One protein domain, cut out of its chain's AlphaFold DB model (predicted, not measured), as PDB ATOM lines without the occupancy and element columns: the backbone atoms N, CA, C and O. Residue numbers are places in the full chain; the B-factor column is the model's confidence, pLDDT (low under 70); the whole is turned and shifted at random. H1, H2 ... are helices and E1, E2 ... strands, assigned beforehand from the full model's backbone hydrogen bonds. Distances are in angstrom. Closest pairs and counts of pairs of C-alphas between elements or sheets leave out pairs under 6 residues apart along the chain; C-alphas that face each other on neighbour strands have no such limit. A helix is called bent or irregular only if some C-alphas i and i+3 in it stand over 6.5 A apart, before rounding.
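Overview. This is residues 151 to 252 of the 393 residues of the protein "Hypothetical protein" of Polarella glacialis (UniProt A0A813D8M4). Five strands form one sheet curled into a small, nearly closed barrel, its edge strands E3 and E5 meeting again; the long helix H1 packs on it with residues 164 to 172 and runs away from it as an arm, with H4 folded back beside it. The sheet is a folded sheet, bent back on itself into two leaves, E3 E2 facing E4 E5 with E1 as the hinge, and the short helices H2 and H3 pack on its opposite faces. The printed part has 102 residues, with four named helices and five named strands in the order H1 E1 E2 H2 E3 H3 E4 E5 H4. The sheet's order is E3 E2 E1 E4 E5, antiparallel throughout, and the class is mixed, helices and strands. The whole is compact, with a radius of gyration of the C-alphas of 13.8 A, yet elongated, spanning 48 by 30 by 19 A.

Arrangement. Start at H1, residues 151 to 173: it is on the sheet at a height of 7.9 A, over E1, residues 177 to 185, and across it at 63 degrees on the local plane; their closest C-alphas, Lys 168 and Val 178, are 5.7 A apart. E1 bends by 60 degrees at residue 180, and its pairing is staggered: residues 177 to 180 pair with E4, residues 221 to 228, where N 177 and O 224 are 2.8 A apart, and residues 180 to 185 with E2, residues 190 to 194, where N 182 and O 192 are 2.8 A apart. E1 and E2 are a hairpin. H2, residues 196 to 202, has its closest C-alpha to E1 at Ser 198, 7.1 A from that of Phe 177. Beside E2 find E3, residues 206 to 208, with N 208 and O 191 2.8 A apart. H3, residues 210 to 213, is on the opposite face from H2; its closest C-alpha to E2 is that of Arg 210, 5.6 A from that of Met 190. E4 forms a hairpin with E5, residues 234 to 241, where N 235 and O 227 are 2.8 A apart. The closest C-alphas of the edge strands E3 and E5, Gln 207 and Gln 235, are 4.7 A apart. H4, residues 243 to 252, only grazes the sheet, with residues 243 to 249; it touches H1 at a shallow tilt of 25 degrees, opposite ways, closest at the C-alphas of Leu 160 and His 248, 6.9 A. In H1, H2 and H4 every O i to N i+4 pair is within hydrogen-bond range; H3 is too short for one.

Along the chain. Find C-alpha 151 at (123.242, 113.716, 110.917); from there H1 runs 33.6 A to C-alpha 173. E1 covers 21.6 A, E4 21.4 A and E5 18.9 A, while E2, H2, E3 and H3 are shorter. H4 runs 14.3 A to C-alpha 252 at (116.141, 121.563, 104.218).

Size, cuts and confidence. The two C-alphas farthest apart, Arg 151 and Ala 230, are 49.3 A apart. The printed part has no cut and no long link. Mean pLDDT of the printed part is 95.6, and no printed residue is under 70.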
ATOM      1  N   ARG A 151     124.092 114.114 109.778       90.19
ATOM      2  CA  ARG A 151     123.242 113.716 110.917       90.19
ATOM      3  C   ARG A 151     122.217 114.791 111.249       90.19
ATOM      4  O   ARG A 151     121.056 114.467 111.482       90.19
ATOM      5  N   TRP A 152     122.634 116.055 111.214       89.62
ATOM      6  CA  TRP A 152     121.731 117.184 111.415       89.62
ATOM      7  C   TRP A 152     120.633 117.230 110.339       89.62
ATOM      8  O   TRP A 152     119.453 117.336 110.671       89.62
ATOM      9  N   LEU A 153     120.998 117.071 109.060       90.62
ATOM     10  CA  LEU A 153     120.039 117.020 107.949       90.62
ATOM     11  C   LEU A 153     119.028 115.879 108.099       90.62
ATOM     12  O   LEU A 153     117.832 116.085 107.892       90.62
ATOM     13  N   GLU A 154     119.495 114.685 108.463       92.94
ATOM     14  CA  GLU A 154     118.625 113.526 108.661       92.94
ATOM     15  C   GLU A 154     117.652 113.748 109.827       92.94
ATOM     16  O   GLU A 154     116.451 113.512 109.691       92.94
ATOM     17  N   GLN A 155     118.134 114.298 110.943       94.81
ATOM     18  CA  GLN A 155     117.293 114.639 112.090       94.81
ATOM     19  C   GLN A 155     116.197 115.651 111.712       94.81
ATOM     20  O   GLN A 155     115.029 115.458 112.056       94.81
ATOM     21  N   GLN A 156     116.542 116.695 110.955       94.75
ATOM     22  CA  GLN A 156     115.570 117.683 110.479       94.75
ATOM     23  C   GLN A 156     114.519 117.062 109.536       94.75
ATOM     24  O   GLN A 156     113.335 117.385 109.631       94.75
ATOM     25  N   ARG A 157     114.900 116.104 108.677       93.88
ATOM     26  CA  ARG A 157     113.944 115.353 107.836       93.88
ATOM     27  C   ARG A 157     112.962 114.531 108.668       93.88
ATOM     28  O   ARG A 157     111.766 114.543 108.378       93.88
ATOM     29  N   ILE A 158     113.443 113.853 109.710       96.06
ATOM     30  CA  ILE A 158     112.597 113.080 110.633       96.06
ATOM     31  C   ILE A 158     111.601 114.005 111.345       96.06
ATOM     32  O   ILE A 158     110.411 113.689 111.444       96.06
ATOM     33  N   GLU A 159     112.060 115.163 111.821       95.81
ATOM     34  CA  GLU A 159     111.206 116.161 112.472       95.81
ATOM     35  C   GLU A 159     110.141 116.715 111.527       95.81
ATOM     36  O   GLU A 159     108.968 116.789 111.906       95.81
ATOM     37  N   LEU A 160     110.518 117.032 110.286       95.31
ATOM     38  CA  LEU A 160     109.582 117.457 109.252       95.31
ATOM     39  C   LEU A 160     108.515 116.382 108.990       95.31
ATOM     40  O   LEU A 160     107.322 116.681 109.036       95.31
ATOM     41  N   GLN A 161     108.918 115.123 108.795       95.69
ATOM     42  CA  GLN A 161     107.986 114.010 108.580       95.69
ATOM     43  C   GLN A 161     107.032 113.813 109.765       95.69
ATOM     44  O   GLN A 161     105.838 113.558 109.578       95.69
ATOM     45  N   LYS A 162     107.528 113.955 110.999       97.00
ATOM     46  CA  LYS A 162     106.702 113.874 112.211       97.00
ATOM     47  C   LYS A 162     105.681 115.010 112.265       97.00
ATOM     48  O   LYS A 162     104.511 114.754 112.555       97.00
ATOM     49  N   ALA A 163     106.100 116.238 111.967       96.69
ATOM     50  CA  ALA A 163     105.227 117.409 111.949       96.69
ATOM     51  C   ALA A 163     104.158 117.309 110.846       96.69
ATOM     52  O   ALA A 163     102.988 117.621 111.079       96.69
ATOM     53  N   GLU A 164     104.515 116.790 109.673       96.25
ATOM     54  CA  GLU A 164     103.571 116.507 108.590       96.25
ATOM     55  C   GLU A 164     102.553 115.450 108.971       96.25
ATOM     56  O   GLU A 164     101.359 115.648 108.756       96.25
ATOM     57  N   LYS A 165     102.996 114.345 109.579       97.06
ATOM     58  CA  LYS A 165     102.092 113.297 110.053       97.06
ATOM     59  C   LYS A 165     101.117 113.838 111.098       97.06
ATOM     60  O   LYS A 165      99.926 113.564 110.999       97.06
ATOM     61  N   ALA A 166     101.595 114.628 112.059       97.44
ATOM     62  CA  ALA A 166     100.735 115.267 113.055       97.44
ATOM     63  C   ALA A 166      99.712 116.214 112.403       97.44
ATOM     64  O   ALA A 166      98.526 116.164 112.723       97.44
ATOM     65  N   THR A 167     100.149 117.011 111.424       97.44
ATOM     66  CA  THR A 167      99.267 117.917 110.670       97.44
ATOM     67  C   THR A 167      98.238 117.143 109.849       97.44
ATOM     68  O   THR A 167      97.082 117.546 109.790       97.44
ATOM     69  N   LYS A 168      98.618 116.005 109.250       97.19
ATOM     70  CA  LYS A 168      97.704 115.110 108.526       97.19
ATOM     71  C   LYS A 168      96.619 114.542 109.434       97.19
ATOM     72  O   LYS A 168      95.459 114.545 109.034       97.19
ATOM     73  N   VAL A 169      96.974 114.106 110.644       97.69
ATOM     74  CA  VAL A 169      96.000 113.621 111.635       97.69
ATOM     75  C   VAL A 169      95.010 114.734 111.984       97.69
ATOM     76  O   VAL A 169      93.812 114.554 111.779       97.69
ATOM     77  N   ALA A 170      95.498 115.917 112.365       97.44
ATOM     78  CA  ALA A 170      94.638 117.059 112.693       97.44
ATOM     79  C   ALA A 170      93.765 117.525 111.507       97.44
ATOM     80  O   ALA A 170      92.607 117.897 111.679       97.44
ATOM     81  N   ALA A 171      94.296 117.494 110.281       97.31
ATOM     82  CA  ALA A 171      93.534 117.829 109.081       97.31
ATOM     83  C   ALA A 171      92.430 116.799 108.803       97.31
ATOM     84  O   ALA A 171      91.312 117.185 108.458       97.31
ATOM     85  N   SER A 172      92.718 115.507 108.994       96.88
ATOM     86  CA  SER A 172      91.748 114.435 108.765       96.88
ATOM     87  C   SER A 172      90.539 114.529 109.701       96.88
ATOM     88  O   SER A 172      89.413 114.334 109.249       96.88
ATOM     89  N   GLU A 173      90.737 114.954 110.954       97.19
ATOM     90  CA  GLU A 173      89.652 115.233 111.911       97.19
ATOM     91  C   GLU A 173      88.708 116.345 111.418       97.19
ATOM     92  O   GLU A 173      87.516 116.346 111.719       97.19
ATOM     93  N   ALA A 174      89.218 117.273 110.601       97.00
ATOM     94  CA  ALA A 174      88.462 118.380 110.020       97.00
ATOM     95  C   ALA A 174      87.927 118.099 108.598       97.00
ATOM     96  O   ALA A 174      87.487 119.040 107.917       97.00
ATOM     97  N   ASN A 175      87.967 116.842 108.132       96.56
ATOM     98  CA  ASN A 175      87.689 116.448 106.742       96.56
ATOM     99  C   ASN A 175      88.523 117.254 105.727       96.56
ATOM    100  O   ASN A 175      88.017 117.734 104.708       96.56
ATOM    101  N   ALA A 176      89.797 117.464 106.048       97.94
ATOM    102  CA  ALA A 176      90.774 118.135 105.207       97.94
ATOM    103  C   ALA A 176      91.974 117.217 104.924       97.94
ATOM    104  O   ALA A 176      92.217 116.225 105.609       97.94
ATOM    105  N   PHE A 177      92.737 117.578 103.901       98.06
ATOM    106  CA  PHE A 177      93.928 116.884 103.435       98.06
ATOM    107  C   PHE A 177      95.142 117.798 103.572       98.06
ATOM    108  O   PHE A 177      95.012 119.022 103.564       98.06
ATOM    109  N   VAL A 178      96.329 117.204 103.669       98.06
ATOM    110  CA  VAL A 178      97.602 117.932 103.632       98.06
ATOM    111  C   VAL A 178      98.352 117.509 102.385       98.06
ATOM    112  O   VAL A 178      98.513 116.316 102.123       98.06
ATOM    113  N   GLY A 179      98.809 118.485 101.616       97.44
ATOM    114  CA  GLY A 179      99.526 118.250 100.374       97.44
ATOM    115  C   GLY A 179     100.516 119.359 100.080       97.44
ATOM    116  O   GLY A 179     100.656 120.315 100.841       97.44
ATOM    117  N   VAL A 180     101.202 119.210  98.957       97.44
ATOM    118  CA  VAL A 180     102.202 120.166  98.489       97.44
ATOM    119  C   VAL A 180     101.771 120.690  97.131       97.44
ATOM    120  O   VAL A 180     101.361 119.915  96.262       97.44
ATOM    121  N   VAL A 181     101.849 122.003  96.932       97.19
ATOM    122  CA  VAL A 181     101.553 122.615  95.634       97.19
ATOM    123  C   VAL A 181     102.602 122.145  94.629       97.19
ATOM    124  O   VAL A 181     103.767 122.531  94.685       97.19
ATOM    125  N   ALA A 182     102.196 121.270  93.717       94.94
ATOM    126  CA  ALA A 182     103.102 120.605  92.793       94.94
ATOM    127  C   ALA A 182     103.362 121.423  91.533       94.94
ATOM    128  O   ALA A 182     104.440 121.349  90.947       94.94
ATOM    129  N   ARG A 183     102.354 122.183  91.102       92.75
ATOM    130  CA  ARG A 183     102.392 122.944  89.860       92.75
ATOM    131  C   ARG A 183     101.464 124.140  89.943       92.75
ATOM    132  O   ARG A 183     100.373 124.034  90.501       92.75
ATOM    133  N   ILE A 184     101.875 125.237  89.322       94.06
ATOM    134  CA  ILE A 184     101.052 126.420  89.090       94.06
ATOM    135  C   ILE A 184     101.170 126.762  87.607       94.06
ATOM    136  O   ILE A 184     102.260 126.771  87.056       94.06
ATOM    137  N   ILE A 185     100.046 126.971  86.932       90.94
ATOM    138  CA  ILE A 185      99.990 127.398  85.538       90.94
ATOM    139  C   ILE A 185      99.449 128.819  85.550       90.94
ATOM    140  O   ILE A 185      98.234 129.027  85.510       90.94
ATOM    141  N   THR A 186     100.351 129.796  85.598       88.56
ATOM    142  CA  THR A 186     100.000 131.217  85.726       88.56
ATOM    143  C   THR A 186      99.069 131.673  84.601       88.56
ATOM    144  O   THR A 186      98.066 132.333  84.856       88.56
ATOM    145  N   ALA A 187      99.335 131.229  83.367       88.38
ATOM    146  CA  ALA A 187      98.530 131.566  82.190       88.38
ATOM    147  C   ALA A 187      97.073 131.076  82.279       88.38
ATOM    148  O   ALA A 187      96.165 131.739  81.787       88.38
ATOM    149  N   ALA A 188      96.847 129.924  82.914       90.56
ATOM    150  CA  ALA A 188      95.515 129.355  83.087       90.56
ATOM    151  C   ALA A 188      94.881 129.723  84.437       90.56
ATOM    152  O   ALA A 188      93.709 129.436  84.661       90.56
ATOM    153  N   GLY A 189      95.653 130.310  85.360       92.62
ATOM    154  CA  GLY A 189      95.243 130.512  86.747       92.62
ATOM    155  C   GLY A 189      94.926 129.205  87.478       92.62
ATOM    156  O   GLY A 189      94.127 129.217  88.402       92.62
ATOM    157  N   MET A 190      95.496 128.073  87.057       94.19
ATOM    158  CA  MET A 190      95.215 126.766  87.656       94.19
ATOM    159  C   MET A 190      96.447 126.235  88.378       94.19
ATOM    160  O   MET A 190      97.544 126.247  87.823       94.19
ATOM    161  N   GLY A 191      96.265 125.723  89.590       95.56
ATOM    162  CA  GLY A 191      97.290 124.971  90.309       95.56
ATOM    163  C   GLY A 191      96.949 123.487  90.410       95.56
ATOM    164  O   GLY A 191      95.828 123.065  90.133       95.56
ATOM    165  N   ALA A 192      97.913 122.681  90.838       96.44
ATOM    166  CA  ALA A 192      97.697 121.290  91.207       96.44
ATOM    167  C   ALA A 192      98.403 120.989  92.528       96.44
ATOM    168  O   ALA A 192      99.581 121.312  92.693       96.44
ATOM    169  N   ILE A 193      97.696 120.342  93.452       97.56
ATOM    170  CA  ILE A 193      98.250 119.850  94.716       97.56
ATOM    171  C   ILE A 193      98.554 118.366  94.561       97.56
ATOM    172  O   ILE A 193      97.682 117.579  94.181       97.56
ATOM    173  N   GLN A 194      99.785 117.984  94.889       96.62
ATOM    174  CA  GLN A 194     100.153 116.592  95.076       96.62
ATOM    175  C   GLN A 194      99.870 116.199  96.524       96.62
ATOM    176  O   GLN A 194     100.437 116.746  97.471       96.62
ATOM    177  N   CYS A 195      98.974 115.235  96.687       96.38
ATOM    178  CA  CYS A 195      98.633 114.635  97.966       96.38
ATOM    179  C   CYS A 195      98.349 113.147  97.706       96.38
ATOM    180  O   CYS A 195      97.399 112.833  96.984       96.38
ATOM    181  N   PRO A 196      99.190 112.225  98.209       95.06
ATOM    182  CA  PRO A 196      99.015 110.790  97.986       95.06
ATOM    183  C   PRO A 196      97.646 110.272  98.439       95.06
ATOM    184  O   PRO A 196      97.029 109.473  97.741       95.06
ATOM    185  N   GLU A 197      97.148 110.771  99.571       95.19
ATOM    186  CA  GLU A 197      95.867 110.373 100.150       95.19
ATOM    187  C   GLU A 197      94.691 110.789  99.258       95.19
ATOM    188  O   GLU A 197      93.825 109.971  98.938       95.19
ATOM    189  N   SER A 198      94.683 112.036  98.772       95.12
ATOM    190  CA  SER A 198      93.644 112.482  97.843       95.12
ATOM    191  C   SER A 198      93.783 111.809  96.477       95.12
ATOM    192  O   SER A 198      92.782 111.497  95.844       95.12
ATOM    193  N   ALA A 199      95.007 111.546  96.013       94.69
ATOM    194  CA  ALA A 199      95.227 110.852  94.750       94.69
ATOM    195  C   ALA A 199      94.695 109.414  94.785       94.69
ATOM    196  O   ALA A 199      94.132 108.955  93.791       94.69
ATOM    197  N   GLN A 200      94.798 108.730  95.928       96.00
ATOM    198  CA  GLN A 200      94.209 107.408  96.123       96.00
ATOM    199  C   GLN A 200      92.674 107.448  96.109       96.00
ATOM    200  O   GLN A 200      92.048 106.543  95.563       96.00
ATOM    201  N   GLN A 201      92.068 108.492  96.682       95.81
ATOM    202  CA  GLN A 201      90.611 108.623  96.773       95.81
ATOM    203  C   GLN A 201      89.959 109.130  95.476       95.81
ATOM    204  O   GLN A 201      88.867 108.690  95.126       95.81
ATOM    205  N   TYR A 202      90.614 110.050  94.765       95.38
ATOM    206  CA  TYR A 202      90.041 110.770  93.620       95.38
ATOM    207  C   TYR A 202      90.725 110.459  92.281       95.38
ATOM    208  O   TYR A 202      90.333 111.001  91.251       95.38
ATOM    209  N   GLY A 203      91.747 109.599  92.267       94.19
ATOM    210  CA  GLY A 203      92.417 109.159  91.042       94.19
ATOM    211  C   GLY A 203      93.415 110.160  90.447       94.19
ATOM    212  O   GLY A 203      93.793 110.010  89.287       94.19
ATOM    213  N   GLY A 204      93.858 111.175  91.200       93.06
ATOM    214  CA  GLY A 204      94.857 112.128  90.712       93.06
ATOM    215  C   GLY A 204      95.135 113.326  91.621       93.06
ATOM    216  O   GLY A 204      94.672 113.404  92.758       93.06
ATOM    217  N   ASN A 205      95.919 114.271  91.097       95.25
ATOM    218  CA  ASN A 205      96.198 115.542  91.767       95.25
ATOM    219  C   ASN A 205      94.932 116.405  91.837       95.25
ATOM    220  O   ASN A 205      94.132 116.422  90.900       95.25
ATOM    221  N   VAL A 206      94.785 117.165  92.919       97.38
ATOM    222  CA  VAL A 206      93.618 118.032  93.133       97.38
ATOM    223  C   VAL A 206      93.881 119.398  92.509       97.38
ATOM    224  O   VAL A 206      94.938 119.991  92.738       97.38
ATOM    225  N   GLN A 207      92.936 119.900  91.713       97.50
ATOM    226  CA  GLN A 207      93.091 121.179  91.021       97.50
ATOM    227  C   GLN A 207      92.817 122.364  91.950       97.50
ATOM    228  O   GLN A 207      91.810 122.386  92.658       97.50
ATOM    229  N   ILE A 208      93.689 123.368  91.914       97.50
ATOM    230  CA  ILE A 208      93.531 124.636  92.631       97.50
ATOM    231  C   ILE A 208      92.907 125.649  91.660       97.50
ATOM    232  O   ILE A 208      93.553 125.982  90.661       97.50
ATOM    233  N   PRO A 209      91.677 126.129  91.916       96.69
ATOM    234  CA  PRO A 209      91.101 127.237  91.162       96.69
ATOM    235  C   PRO A 209      91.922 128.520  91.323       96.69
ATOM    236  O   PRO A 209      92.590 128.712  92.341       96.69
ATOM    237  N   ARG A 210      91.786 129.445  90.369       95.50
ATOM    238  CA  ARG A 210      92.453 130.755  90.409       95.50
ATOM    239  C   ARG A 210      92.118 131.530  91.679       95.50
ATOM    240  O   ARG A 210      92.980 132.204  92.232       95.50
ATOM    241  N   GLU A 211      90.885 131.394  92.156       95.31
ATOM    242  CA  GLU A 211      90.368 132.069  93.346       95.31
ATOM    243  C   GLU A 211      91.064 131.600  94.631       95.31
ATOM    244  O   GLU A 211      91.202 132.378  95.568       95.31
ATOM    245  N   GLN A 212      91.526 130.345  94.667       96.19
ATOM    246  CA  GLN A 212      92.203 129.746  95.824       96.19
ATOM    247  C   GLN A 212      93.729 129.753  95.694       96.19
ATOM    248  O   GLN A 212      94.426 129.317  96.608       96.19
ATOM    249  N   LEU A 213      94.259 130.213  94.557       95.38
ATOM    250  CA  LEU A 213      95.694 130.220  94.309       95.38
ATOM    251  C   LEU A 213      96.411 131.284  95.153       95.38
ATOM    252  O   LEU A 213      97.494 131.012  95.652       95.38
ATOM    253  N   GLY A 214      95.797 132.456  95.353       93.62
ATOM    254  CA  GLY A 214      96.291 133.495  96.265       93.62
ATOM    255  C   GLY A 214      97.798 133.769  96.148       93.62
ATOM    256  O   GLY A 214      98.305 134.074  95.070       93.62
ATOM    257  N   ASP A 215      98.498 133.656  97.276       94.00
ATOM    258  CA  ASP A 215      99.950 133.786  97.441       94.00
ATOM    259  C   ASP A 215     100.695 132.435  97.458       94.00
ATOM    260  O   ASP A 215     101.893 132.391  97.757       94.00
ATOM    261  N   LEU A 216     100.006 131.336  97.126       96.00
ATOM    262  CA  LEU A 216     100.585 129.998  97.119       96.00
ATOM    263  C   LEU A 216     101.671 129.880  96.049       96.00
ATOM    264  O   LEU A 216     101.495 130.269  94.893       96.00
ATOM    265  N   LYS A 217     102.795 129.279  96.432       94.44
ATOM    266  CA  LYS A 217     103.931 128.990  95.555       94.44
ATOM    267  C   LYS A 217     104.105 127.490  95.372       94.44
ATOM    268  O   LYS A 217     103.639 126.680  96.171       94.44
ATOM    269  N   ILE A 218     104.809 127.109  94.307       94.50
ATOM    270  CA  ILE A 218     105.236 125.719  94.124       94.50
ATOM    271  C   ILE A 218     106.086 125.300  95.330       94.50
ATOM    272  O   ILE A 218     106.954 126.051  95.773       94.50
ATOM    273  N   ALA A 219     105.844 124.083  95.814       95.00
ATOM    274  CA  ALA A 219     106.407 123.495  97.026       95.00
ATOM    275  C   ALA A 219     105.867 124.051  98.359       95.00
ATOM    276  O   ALA A 219     106.370 123.660  99.412       95.00
ATOM    277  N   ASP A 220     104.833 124.900  98.355       96.94
ATOM    278  CA  ASP A 220     104.150 125.269  99.600       96.94
ATOM    279  C   ASP A 220     103.351 124.079 100.144       96.94
ATOM    280  O   ASP A 220     102.617 123.403  99.412       96.94
ATOM    281  N   THR A 221     103.472 123.830 101.449       97.38
ATOM    282  CA  THR A 221     102.637 122.852 102.148       97.38
ATOM    283  C   THR A 221     101.304 123.496 102.484       97.38
ATOM    284  O   THR A 221     101.253 124.552 103.113       97.38
ATOM    285  N   VAL A 222     100.211 122.853 102.090       98.12
ATOM    286  CA  VAL A 222      98.856 123.383 102.244       98.12
ATOM    287  C   VAL A 222      97.949 122.362 102.918       98.12
ATOM    288  O   VAL A 222      98.000 121.169 102.612       98.12
ATOM    289  N   VAL A 223      97.096 122.837 103.826       98.25
ATOM    290  CA  VAL A 223      95.911 122.102 104.282       98.25
ATOM    291  C   VAL A 223      94.742 122.533 103.413       98.25
ATOM    292  O   VAL A 223      94.491 123.730 103.265       98.25
ATOM    293  N   PHE A 224      94.028 121.580 102.830       98.31
ATOM    294  CA  PHE A 224      92.978 121.873 101.867       98.31
ATOM    295  C   PHE A 224      91.784 120.928 101.988       98.31
ATOM    296  O   PHE A 224      91.900 119.807 102.476       98.31
ATOM    297  N   LYS A 225      90.615 121.380 101.533       98.00
ATOM    298  CA  LYS A 225      89.411 120.553 101.395       98.00
ATOM    299  C   LYS A 225      89.147 120.269  99.925       98.00
ATOM    300  O   LYS A 225      89.343 121.138  99.076       98.00
ATOM    301  N   VAL A 226      88.705 119.049  99.642       98.00
ATOM    302  CA  VAL A 226      88.391 118.592  98.284       98.00
ATOM    303  C   VAL A 226      86.881 118.610  98.089       98.00
ATOM    304  O   VAL A 226      86.142 118.069  98.906       98.00
ATOM    305  N   GLY A 227      86.433 119.228  97.002       96.75
ATOM    306  CA  GLY A 227      85.103 119.061  96.429       96.75
ATOM    307  C   GLY A 227      85.212 118.500  95.013       96.75
ATOM    308  O   GLY A 227      86.299 118.427  94.446       96.75
ATOM    309  N   GLN A 228      84.091 118.098  94.428       96.31
ATOM    310  CA  GLN A 228      84.021 117.740  93.012       96.31
ATOM    311  C   GLN A 228      83.288 118.848  92.266       96.31
ATOM    312  O   GLN A 228      82.272 119.354  92.743       96.31
ATOM    313  N   ASN A 229      83.810 119.244  91.108       94.94
ATOM    314  CA  ASN A 229      83.091 120.156  90.226       94.94
ATOM    315  C   ASN A 229      81.960 119.416  89.479       94.94
ATOM    316  O   ASN A 229      81.802 118.202  89.599       94.94
ATOM    317  N   ALA A 230      81.189 120.138  88.660       95.25
ATOM    318  CA  ALA A 230      80.099 119.553  87.867       95.25
ATOM    319  C   ALA A 230      80.551 118.445  86.888       95.25
ATOM    320  O   ALA A 230      79.726 117.666  86.420       95.25
ATOM    321  N   LEU A 231      81.852 118.365  86.585       94.56
ATOM    322  CA  LEU A 231      82.462 117.349  85.723       94.56
ATOM    323  C   LEU A 231      83.015 116.150  86.518       94.56
ATOM    324  O   LEU A 231      83.634 115.267  85.931       94.56
ATOM    325  N   GLY A 232      82.838 116.121  87.845       94.50
ATOM    326  CA  GLY A 232      83.366 115.074  88.724       94.50
ATOM    327  C   GLY A 232      84.874 115.167  88.985       94.50
ATOM    328  O   GLY A 232      85.453 114.256  89.571       94.50
ATOM    329  N   ILE A 233      85.533 116.251  88.567       94.06
ATOM    330  CA  ILE A 233      86.968 116.461  88.785       94.06
ATOM    331  C   ILE A 233      87.177 117.008  90.199       94.06
ATOM    332  O   ILE A 233      86.511 117.962  90.610       94.06
ATOM    333  N   ALA A 234      88.122 116.418  90.935       97.00
ATOM    334  CA  ALA A 234      88.495 116.863  92.273       97.00
ATOM    335  C   ALA A 234      89.148 118.257  92.241       97.00
ATOM    336  O   ALA A 234      90.216 118.461  91.655       97.00
ATOM    337  N   GLN A 235      88.508 119.206  92.914       97.44
ATOM    338  CA  GLN A 235      88.912 120.601  93.004       97.44
ATOM    339  C   GLN A 235      88.995 121.041  94.466       97.44
ATOM    340  O   GLN A 235      88.230 120.602  95.324       97.44
ATOM    341  N   VAL A 236      89.934 121.931  94.755       97.69
ATOM    342  CA  VAL A 236      90.074 122.546  96.072       97.69
ATOM    343  C   VAL A 236      88.910 123.502  96.332       97.69
ATOM    344  O   VAL A 236      88.704 124.447  95.573       97.69
ATOM    345  N   THR A 237      88.184 123.298  97.432       97.56
ATOM    346  CA  THR A 237      87.149 124.238  97.913       97.56
ATOM    347  C   THR A 237      87.704 125.257  98.902       97.56
ATOM    348  O   THR A 237      87.184 126.361  99.022       97.56
ATOM    349  N   PHE A 238      88.775 124.887  99.598       96.25
ATOM    350  CA  PHE A 238      89.485 125.713 100.563       96.25
ATOM    351  C   PHE A 238      90.940 125.259 100.599       96.25
ATOM    352  O   PHE A 238      91.175 124.058 100.723       96.25
ATOM    353  N   ALA A 239      91.898 126.182 100.538       97.19
ATOM    354  CA  ALA A 239      93.306 125.904 100.802       97.19
ATOM    355  C   ALA A 239      93.886 126.947 101.755       97.19
ATOM    356  O   ALA A 239      93.603 128.138 101.652       97.19
ATOM    357  N   ARG A 240      94.732 126.486 102.675       97.44
ATOM    358  CA  ARG A 240      95.499 127.335 103.582       97.44
ATOM    359  C   ARG A 240      96.937 126.853 103.642       97.44
ATOM    360  O   ARG A 240      97.191 125.684 103.929       97.44
ATOM    361  N   ARG A 241      97.874 127.771 103.426       97.88
ATOM    362  CA  ARG A 241      99.305 127.516 103.584       97.88
ATOM    363  C   ARG A 241      99.664 127.217 105.039       97.88
ATOM    364  O   ARG A 241      99.224 127.907 105.959       97.88
ATOM    365  N   VAL A 242     100.487 126.192 105.232       97.62
ATOM    366  CA  VAL A 242     101.104 125.830 106.508       97.62
ATOM    367  C   VAL A 242     102.519 126.395 106.513       97.62
ATOM    368  O   VAL A 242     103.463 125.769 106.025       97.62
ATOM    369  N   GLU A 243     102.648 127.616 107.028       96.69
ATOM    370  CA  GLU A 243     103.884 128.404 106.958       96.69
ATOM    371  C   GLU A 243     105.078 127.678 107.588       96.69
ATOM    372  O   GLU A 243     106.145 127.601 106.984       96.69
ATOM    373  N   SER A 244     104.887 127.074 108.763       96.38
ATOM    374  CA  SER A 244     105.952 126.379 109.495       96.38
ATOM    375  C   SER A 244     106.538 125.198 108.716       96.38
ATOM    376  O   SER A 244     107.757 125.074 108.622       96.38
ATOM    377  N   LEU A 245     105.691 124.356 108.113       96.31
ATOM    378  CA  LEU A 245     106.134 123.221 107.293       96.31
ATOM    379  C   LEU A 245     106.802 123.690 106.000       96.31
ATOM    380  O   LEU A 245     107.837 123.153 105.607       96.31
ATOM    381  N   THR A 246     106.253 124.737 105.384       95.38
ATOM    382  CA  THR A 246     106.799 125.332 104.160       95.38
ATOM    383  C   THR A 246     108.205 125.891 104.392       95.38
ATOM    384  O   THR A 246     109.126 125.600 103.626       95.38
ATOM    385  N   GLN A 247     108.403 126.646 105.477       95.69
ATOM    386  CA  GLN A 247     109.710 127.194 105.848       95.69
ATOM    387  C   GLN A 247     110.709 126.097 106.227       95.69
ATOM    388  O   GLN A 247     111.871 126.161 105.822       95.69
ATOM    389  N   HIS A 248     110.272 125.071 106.965       94.81
ATOM    390  CA  HIS A 248     111.136 123.951 107.342       94.81
ATOM    391  C   HIS A 248     111.617 123.183 106.097       94.81
ATOM    392  O   HIS A 248     112.819 122.973 105.925       94.81
ATOM    393  N   ARG A 249     110.715 122.865 105.160       94.06
ATOM    394  CA  ARG A 249     111.071 122.268 103.862       94.06
ATOM    395  C   ARG A 249     112.042 123.124 103.066       94.06
ATOM    396  O   ARG A 249     113.032 122.604 102.561       94.06
ATOM    397  N   GLN A 250     111.789 124.429 102.982       92.94
ATOM    398  CA  GLN A 250     112.676 125.350 102.275       92.94
ATOM    399  C   GLN A 250     114.088 125.349 102.871       92.94
ATOM    400  O   GLN A 250     115.057 125.292 102.119       92.94
ATOM    401  N   ARG A 251     114.210 125.357 104.202       92.19
ATOM    402  CA  ARG A 251     115.509 125.293 104.882       92.19
ATOM    403  C   ARG A 251     116.249 123.993 104.566       92.19
ATOM    404  O   ARG A 251     117.442 124.030 104.284       92.19
ATOM    405  N   LEU A 252     115.554 122.855 104.587       91.94
ATOM    406  CA  LEU A 252     116.141 121.563 104.218       91.94
ATOM    407  C   LEU A 252     116.632 121.554 102.766       91.94
ATOM    408  O   LEU A 252     117.762 121.142 102.507       91.94
TER     409      LEU A 252